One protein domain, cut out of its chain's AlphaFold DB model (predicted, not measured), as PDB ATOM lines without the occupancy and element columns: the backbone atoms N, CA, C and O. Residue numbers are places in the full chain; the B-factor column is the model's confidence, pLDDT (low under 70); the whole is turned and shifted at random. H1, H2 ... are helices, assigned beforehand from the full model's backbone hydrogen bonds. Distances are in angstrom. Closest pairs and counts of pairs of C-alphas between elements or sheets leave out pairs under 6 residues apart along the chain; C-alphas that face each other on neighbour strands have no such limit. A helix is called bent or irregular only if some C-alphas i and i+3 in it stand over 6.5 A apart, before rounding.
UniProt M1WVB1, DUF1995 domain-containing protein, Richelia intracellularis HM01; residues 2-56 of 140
ATOM      1  N   PHE A   2      25.037   4.564 106.856       93.81
ATOM      2  CA  PHE A   2      25.188   4.949 105.451       93.81
ATOM      3  C   PHE A   2      23.912   5.644 104.974       93.81
ATOM      4  O   PHE A   2      22.816   5.251 105.377       93.81
ATOM      5  N   ILE A   3      24.041   6.674 104.139       95.12
ATOM      6  CA  ILE A   3      22.907   7.461 103.643       95.12
ATOM      7  C   ILE A   3      22.845   7.312 102.131       95.12
ATOM      8  O   ILE A   3      23.778   7.694 101.438       95.12
ATOM      9  N   SER A   4      21.733   6.768 101.646       94.38
ATOM     10  CA  SER A   4      21.443   6.537 100.233       94.38
ATOM     11  C   SER A   4      22.576   5.859  99.436       94.38
ATOM     12  O   SER A   4      22.839   6.299  98.314       94.38
ATOM     13  N   PRO A   5      23.242   4.802  99.959       94.69
ATOM     14  CA  PRO A   5      24.266   4.097  99.191       94.69
ATOM     15  C   PRO A   5      23.660   3.492  97.921       94.69
ATOM     16  O   PRO A   5      22.517   3.030  97.930       94.69
ATOM     17  N   THR A   6      24.431   3.480  96.846       92.81
ATOM     18  CA  THR A   6      24.008   3.073  95.503       92.81
ATOM     19  C   THR A   6      24.620   1.734  95.085       92.81
ATOM     20  O   THR A   6      25.507   1.194  95.747       92.81
ATOM     21  N   SER A   7      24.168   1.183  93.958       88.81
ATOM     22  CA  SER A   7      24.633  -0.097  93.409       88.81
ATOM     23  C   SER A   7      26.138  -0.128  93.115       88.81
ATOM     24  O   SER A   7      26.771  -1.177  93.228       88.81
ATOM     25  N   ILE A   8      26.728   1.022  92.781       89.25
ATOM     26  CA  ILE A   8      28.158   1.161  92.468       89.25
ATOM     27  C   ILE A   8      29.016   1.000  93.736       89.25
ATOM     28  O   ILE A   8      30.147   0.521  93.670       89.25
ATOM     29  N   GLU A   9      28.465   1.343  94.902       92.44
ATOM     30  CA  GLU A   9      29.162   1.320  96.194       92.44
ATOM     31  C   GLU A   9      29.080  -0.045  96.892       92.44
ATOM     32  O   GLU A   9      29.718  -0.247  97.922       92.44
ATOM     33  N   VAL A  10      28.336  -1.012  96.340       91.12
ATOM     34  CA  VAL A  10      28.072  -2.312  96.982       91.12
ATOM     35  C   VAL A  10      29.348  -3.060  97.364       91.12
ATOM     36  O   VAL A  10      29.431  -3.562  98.479       91.12
ATOM     37  N   ASN A  11      30.354  -3.112  96.484       90.44
ATOM     38  CA  ASN A  11      31.601  -3.829  96.787       90.44
ATOM     39  C   ASN A  11      32.363  -3.172  97.950       90.44
ATOM     40  O   ASN A  11      32.852  -3.861  98.838       90.44
ATOM     41  N   GLN A  12      32.417  -1.837  97.979       92.94
ATOM     42  CA  GLN A  12      33.054  -1.096  99.073       92.94
ATOM     43  C   GLN A  12      32.281  -1.282 100.380       92.94
ATOM     44  O   GLN A  12      32.870  -1.421 101.449       92.94
ATOM     45  N   LEU A  13      30.952  -1.305 100.299       92.88
ATOM     46  CA  LEU A  13      30.092  -1.525 101.450       92.88
ATOM     47  C   LEU A  13      30.261  -2.940 102.019       92.88
ATOM     48  O   LEU A  13      30.331  -3.092 103.233       92.88
ATOM     49  N   GLU A  14      30.383  -3.952 101.157       91.38
ATOM     50  CA  GLU A  14      30.665  -5.342 101.532       91.38
ATOM     51  C   GLU A  14      32.000  -5.457 102.291       91.38
ATOM     52  O   GLU A  14      32.042  -6.032 103.381       91.38
ATOM     53  N   GLU A  15      33.066  -4.826 101.787       92.12
ATOM     54  CA  GLU A  15      34.372  -4.768 102.461       92.12
ATOM     55  C   GLU A  15      34.299  -4.060 103.823       92.12
ATOM     56  O   GLU A  15      34.842  -4.546 104.817       92.12
ATOM     57  N   LEU A  16      33.586  -2.931 103.903       92.50
ATOM     58  CA  LEU A  16      33.393  -2.208 105.161       92.50
ATOM     59  C   LEU A  16      32.620  -3.047 106.180       92.50
ATOM     60  O   LEU A  16      33.017  -3.100 107.344       92.50
ATOM     61  N   CYS A  17      31.552  -3.728 105.763       89.56
ATOM     62  CA  CYS A  17      30.802  -4.637 106.627       89.56
ATOM     63  C   CYS A  17      31.706  -5.741 107.199       89.56
ATOM     64  O   CYS A  17      31.614  -6.036 108.389       89.56
ATOM     65  N   ALA A  18      32.627  -6.288 106.398       89.31
ATOM     66  CA  ALA A  18      33.581  -7.300 106.857       89.31
ATOM     67  C   ALA A  18      34.571  -6.769 107.915       89.31
ATOM     68  O   ALA A  18      34.953  -7.503 108.822       89.31
ATOM     69  N   ILE A  19      34.966  -5.493 107.839       93.06
ATOM     70  CA  ILE A  19      35.852  -4.846 108.829       93.06
ATOM     71  C   ILE A  19      35.107  -4.538 110.135       93.06
ATOM     72  O   ILE A  19      35.674  -4.581 111.229       93.06
ATOM     73  N   ILE A  20      33.836  -4.159 110.017       88.56
ATOM     74  CA  ILE A  20      33.015  -3.673 111.129       88.56
ATOM     75  C   ILE A  20      32.522  -4.829 112.025       88.56
ATOM     76  O   ILE A  20      32.198  -4.572 113.193       88.56
ATOM     77  N   ASP A  21      32.579  -6.068 111.526       81.50
ATOM     78  CA  ASP A  21      32.248  -7.315 112.227       81.50
ATOM     79  C   ASP A  21      30.814  -7.272 112.798       81.50
ATOM     80  O   ASP A  21      29.883  -6.885 112.093       81.50
ATOM     81  N   TYR A  22      30.596  -7.601 114.074       82.88
ATOM     82  CA  TYR A  22      29.254  -7.695 114.672       82.88
ATOM     83  C   TYR A  22      28.581  -6.357 115.033       82.88
ATOM     84  O   TYR A  22      27.571  -6.352 115.744       82.88
ATOM     85  N   ARG A  23      29.115  -5.199 114.618       89.88
ATOM     86  CA  ARG A  23      28.462  -3.918 114.950       89.88
ATOM     87  C   ARG A  23      27.251  -3.691 114.040       89.88
ATOM     88  O   ARG A  23      27.342  -3.929 112.839       89.88
ATOM     89  N   PRO A  24      26.133  -3.169 114.573       88.62
ATOM     90  CA  PRO A  24      24.943  -2.925 113.773       88.62
ATOM     91  C   PRO A  24      25.216  -1.883 112.687       88.62
ATOM     92  O   PRO A  24      25.764  -0.806 112.946       88.62
ATOM     93  N   ILE A  25      24.780  -2.190 111.469       91.25
ATOM     94  CA  ILE A  25      24.879  -1.299 110.318       91.25
ATOM     95  C   ILE A  25      23.474  -0.879 109.919       91.25
ATOM     96  O   ILE A  25      22.611  -1.704 109.644       91.25
ATOM     97  N   VAL A  26      23.259   0.434 109.872       93.00
ATOM     98  CA  VAL A  26      22.008   1.032 109.403       93.00
ATOM     99  C   VAL A  26      22.282   1.776 108.108       93.00
ATOM    100  O   VAL A  26      23.208   2.595 108.035       93.00
ATOM    101  N   MET A  27      21.455   1.493 107.106       94.69
ATOM    102  CA  MET A  27      21.441   2.179 105.821       94.69
ATOM    103  C   MET A  27      20.104   2.896 105.670       94.69
ATOM    104  O   MET A  27      19.048   2.282 105.808       94.69
ATOM    105  N   LEU A  28      20.145   4.192 105.383       94.44
ATOM    106  CA  LEU A  28      18.953   4.985 105.116       94.44
ATOM    107  C   LEU A  28      18.714   5.048 103.607       94.44
ATOM    108  O   LEU A  28      19.597   5.489 102.880       94.44
ATOM    109  N   ASN A  29      17.530   4.636 103.152       92.38
ATOM    110  CA  ASN A  29      17.120   4.639 101.739       92.38
ATOM    111  C   ASN A  29      18.165   4.057 100.756       92.38
ATOM    112  O   ASN A  29      18.507   4.718  99.774       92.38
ATOM    113  N   PRO A  30      18.698   2.845 101.002       93.69
ATOM    114  CA  PRO A  30      19.701   2.242 100.131       93.69
ATOM    115  C   PRO A  30      19.129   1.881  98.746       93.69
ATOM    116  O   PRO A  30      18.013   1.378  98.634       93.69
ATOM    117  N   GLN A  31      19.923   2.094  97.696       91.19
ATOM    118  CA  GLN A  31      19.637   1.776  96.290       91.19
ATOM    119  C   GLN A  31      20.709   0.820  95.745       91.19
ATOM    120  O   GLN A  31      21.471   1.156  94.846       91.19
ATOM    121  N   LEU A  32      20.810  -0.368  96.339       89.19
ATOM    122  CA  LEU A  32      21.931  -1.297  96.115       89.19
ATOM    123  C   LEU A  32      21.766  -2.195  94.880       89.19
ATOM    124  O   LEU A  32      22.681  -2.933  94.522       89.19
ATOM    125  N   GLU A  33      20.605  -2.152  94.236       83.88
ATOM    126  CA  GLU A  33      20.333  -2.878  92.999       83.88
ATOM    127  C   GLU A  33      20.324  -1.901  91.823       83.88
ATOM    128  O   GLU A  33      19.732  -0.826  91.903       83.88
ATOM    129  N   ASP A  34      20.974  -2.275  90.721       77.25
ATOM    130  CA  ASP A  34      20.971  -1.481  89.495       77.25
ATOM    131  C   ASP A  34      19.838  -1.936  88.564       77.25
ATOM    132  O   ASP A  34      19.897  -3.014  87.966       77.25
ATOM    133  N   SER A  35      18.807  -1.102  88.416       61.62
ATOM    134  CA  SER A  35      17.686  -1.346  87.501       61.62
ATOM    135  C   SER A  35      18.043  -1.191  86.014       61.62
ATOM    136  O   SER A  35      17.221  -1.524  85.165       61.62
ATOM    137  N   GLY A  36      19.225  -0.666  85.680       58.72
ATOM    138  CA  GLY A  36      19.741  -0.500  84.317       58.72
ATOM    139  C   GLY A  36      20.580  -1.681  83.815       58.72
ATOM    140  O   GLY A  36      20.724  -1.859  82.607       58.72
ATOM    141  N   ILE A  37      21.068  -2.549  84.709       53.59
ATOM    142  CA  ILE A  37      21.846  -3.760  84.375       53.59
ATOM    143  C   ILE A  37      20.893  -4.953  84.144       53.59
ATOM    144  O   ILE A  37      21.064  -6.074  84.629       53.59
ATOM    145  N   VAL A  38      19.837  -4.730  83.363       51.94
ATOM    146  CA  VAL A  38      18.935  -5.795  82.906       51.94
ATOM    147  C   VAL A  38      19.614  -6.497  81.727       51.94
ATOM    148  O   VAL A  38      19.413  -6.144  80.572       51.94
ATOM    149  N   GLY A  39      20.496  -7.460  82.011       54.06
ATOM    150  CA  GLY A  39      21.202  -8.214  80.962       54.06
ATOM    151  C   GLY A  39      22.353  -9.101  81.441       54.06
ATOM    152  O   GLY A  39      22.663 -10.100  80.803       54.06
ATOM    153  N   ILE A  40      22.930  -8.812  82.612       62.41
ATOM    154  CA  ILE A  40      23.977  -9.629  83.253       62.41
ATOM    155  C   ILE A  40      23.406 -10.254  84.528       62.41
ATOM    156  O   ILE A  40      23.852 -10.011  85.649       62.41
ATOM    157  N   GLY A  41      22.365 -11.073  84.356       69.50
ATOM    158  CA  GLY A  41      21.632 -11.680  85.472       69.50
ATOM    159  C   GLY A  41      22.522 -12.459  86.450       69.50
ATOM    160  O   GLY A  41      22.173 -12.588  87.615       69.50
ATOM    161  N   TYR A  42      23.689 -12.942  86.012       76.06
ATOM    162  CA  TYR A  42      24.652 -13.622  86.878       76.06
ATOM    163  C   TYR A  42      25.279 -12.695  87.930       76.06
ATOM    164  O   TYR A  42      25.269 -13.036  89.110       76.06
ATOM    165  N   ALA A  43      25.764 -11.514  87.532       77.31
ATOM    166  CA  ALA A  43      26.407 -10.571  88.450       77.31
ATOM    167  C   ALA A  43      25.410 -10.036  89.492       77.31
ATOM    168  O   ALA A  43      25.692 -10.061  90.688       77.31
ATOM    169  N   ALA A  44      24.203  -9.661  89.052       77.75
ATOM    170  CA  ALA A  44      23.130  -9.222  89.943       77.75
ATOM    171  C   ALA A  44      22.698 -10.327  90.928       77.75
ATOM    172  O   ALA A  44      22.553 -10.079  92.124       77.75
ATOM    173  N   ARG A  45      22.557 -11.578  90.457       82.00
ATOM    174  CA  ARG A  45      22.244 -12.728  91.327       82.00
ATOM    175  C   ARG A  45      23.351 -13.006  92.336       82.00
ATOM    176  O   ARG A  45      23.043 -13.312  93.483       82.00
ATOM    177  N   GLN A  46      24.618 -12.904  91.934       84.56
ATOM    178  CA  GLN A  46      25.732 -13.085  92.860       84.56
ATOM    179  C   GLN A  46      25.718 -12.037  93.975       84.56
ATOM    180  O   GLN A  46      25.800 -12.422  95.136       84.56
ATOM    181  N   ILE A  47      25.563 -10.752  93.635       86.50
ATOM    182  CA  ILE A  47      25.460  -9.657  94.614       86.50
ATOM    183  C   ILE A  47      24.299  -9.908  95.579       86.50
ATOM    184  O   ILE A  47      24.470  -9.833  96.798       86.50
ATOM    185  N   ARG A  48      23.131 -10.280  95.044       86.56
ATOM    186  CA  ARG A  48      21.962 -10.602  95.862       86.56
ATOM    187  C   ARG A  48      22.239 -11.737  96.841       86.56
ATOM    188  O   ARG A  48      21.883 -11.624  98.004       86.56
ATOM    189  N   ASN A  49      22.865 -12.814  96.374       88.00
ATOM    190  CA  ASN A  49      23.096 -14.006  97.183       88.00
ATOM    191  C   ASN A  49      24.174 -13.810  98.254       88.00
ATOM    192  O   ASN A  49      24.041 -14.396  99.326       88.00
ATOM    193  N   ARG A  50      25.233 -13.039  97.968       88.44
ATOM    194  CA  ARG A  50      26.366 -12.867  98.893       88.44
ATOM    195  C   ARG A  50      26.198 -11.708  99.874       88.44
ATOM    196  O   ARG A  50      26.715 -11.790 100.980       88.44
ATOM    197  N   PHE A  51      25.482 -10.655  99.476       89.44
ATOM    198  CA  PHE A  51      25.420  -9.412 100.241       89.44
ATOM    199  C   PHE A  51      23.985  -9.007 100.590       89.44
ATOM    200  O   PHE A  51      23.642  -8.930 101.768       89.44
ATOM    201  N   LEU A  52      23.117  -8.800  99.592       89.25
ATOM    202  CA  LEU A  52      21.785  -8.220  99.837       89.25
ATOM    203  C   LEU A  52      20.839  -9.148 100.611       89.25
ATOM    204  O   LEU A  52      19.968  -8.665 101.324       89.25
ATOM    205  N   SER A  53      21.007 -10.466 100.490       89.88
ATOM    206  CA  SER A  53      20.248 -11.482 101.236       89.88
ATOM    207  C   SER A  53      20.438 -11.396 102.752       89.88
ATOM    208  O   SER A  53      19.570 -11.857 103.487       89.88
ATOM    209  N   ASN A  54      21.544 -10.799 103.205       88.94
ATOM    210  CA  ASN A  54      21.877 -10.628 104.618       88.94
ATOM    211  C   ASN A  54      21.343  -9.307 105.196       88.94
ATOM    212  O   ASN A  54      21.581  -9.008 106.363       88.94
ATOM    213  N   ILE A  55      20.668  -8.492 104.379       90.44
ATOM    214  CA  ILE A  55      20.117  -7.200 104.783       90.44
ATOM    215  C   ILE A  55      18.608  -7.343 104.944       90.44
ATOM    216  O   ILE A  55      17.899  -7.798 104.046       90.44
ATOM    217  N   GLU A  56      18.104  -6.883 106.078       90.00
ATOM    218  CA  GLU A  56      16.685  -6.885 106.399       90.00
ATOM    219  C   GLU A  56      16.155  -5.457 106.537       90.00
ATOM    220  O   GLU A  56      16.845  -4.530 106.961       90.00
TER     221      GLU A  56
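Overview. This is residues 2 to 56 of the 140 residues of the protein "DUF1995 domain-containing protein" of Richelia intracellularis HM01 (UniProt M1WVB1). Two helices run roughly the same way, offset along the long axis and near each other without touching, and a long looping link returns along the length of the domain from the end of H1 to the start of H2. The first residues pair with this link, and a free-standing bend sticks out at each end of the long axis, residues 18 to 24 and residues 36 to 43. The printed part has 55 residues, with two named helices in the order H1, H2 and no named strand; the class is all helix, though under half of the residues, 24, are in named elements. The whole is compact, with a radius of gyration of the C-alphas of 11.4 A, and elongated, spanning 35 by 20 by 19 A.

Arrangement. Residues 2 to 3 form a short parallel pairing with residues 27 to 28. H1, residues 7 to 20, and H2, residues 41 to 50, are near each other: their closest C-alphas are 8.1 A apart, and 6 pairs lie within 10 A. Every O i to N i+4 pair is within hydrogen-bond range in H2, and 8 of 10 are in H1.

Along the chain. H1 begins with C-alpha 7 at (24.633, -0.097, 93.409) and measures 19.9 A from first to last C-alpha. It is irregular: C-alphas 8 and 11 are 7.4 A apart. H2 measures 14.3 A and ends with C-alpha 50 at (26.366, -12.867, 98.893).

Size, cuts and confidence. The two C-alphas farthest apart, those of Arg 23 and Gly 39, are 35.0 A apart. The printed part has no cut. The link from H1 to H2, residues 21 to 40, is long. Mean pLDDT of the printed part is 85.2; residues 35 to 41 are under 70.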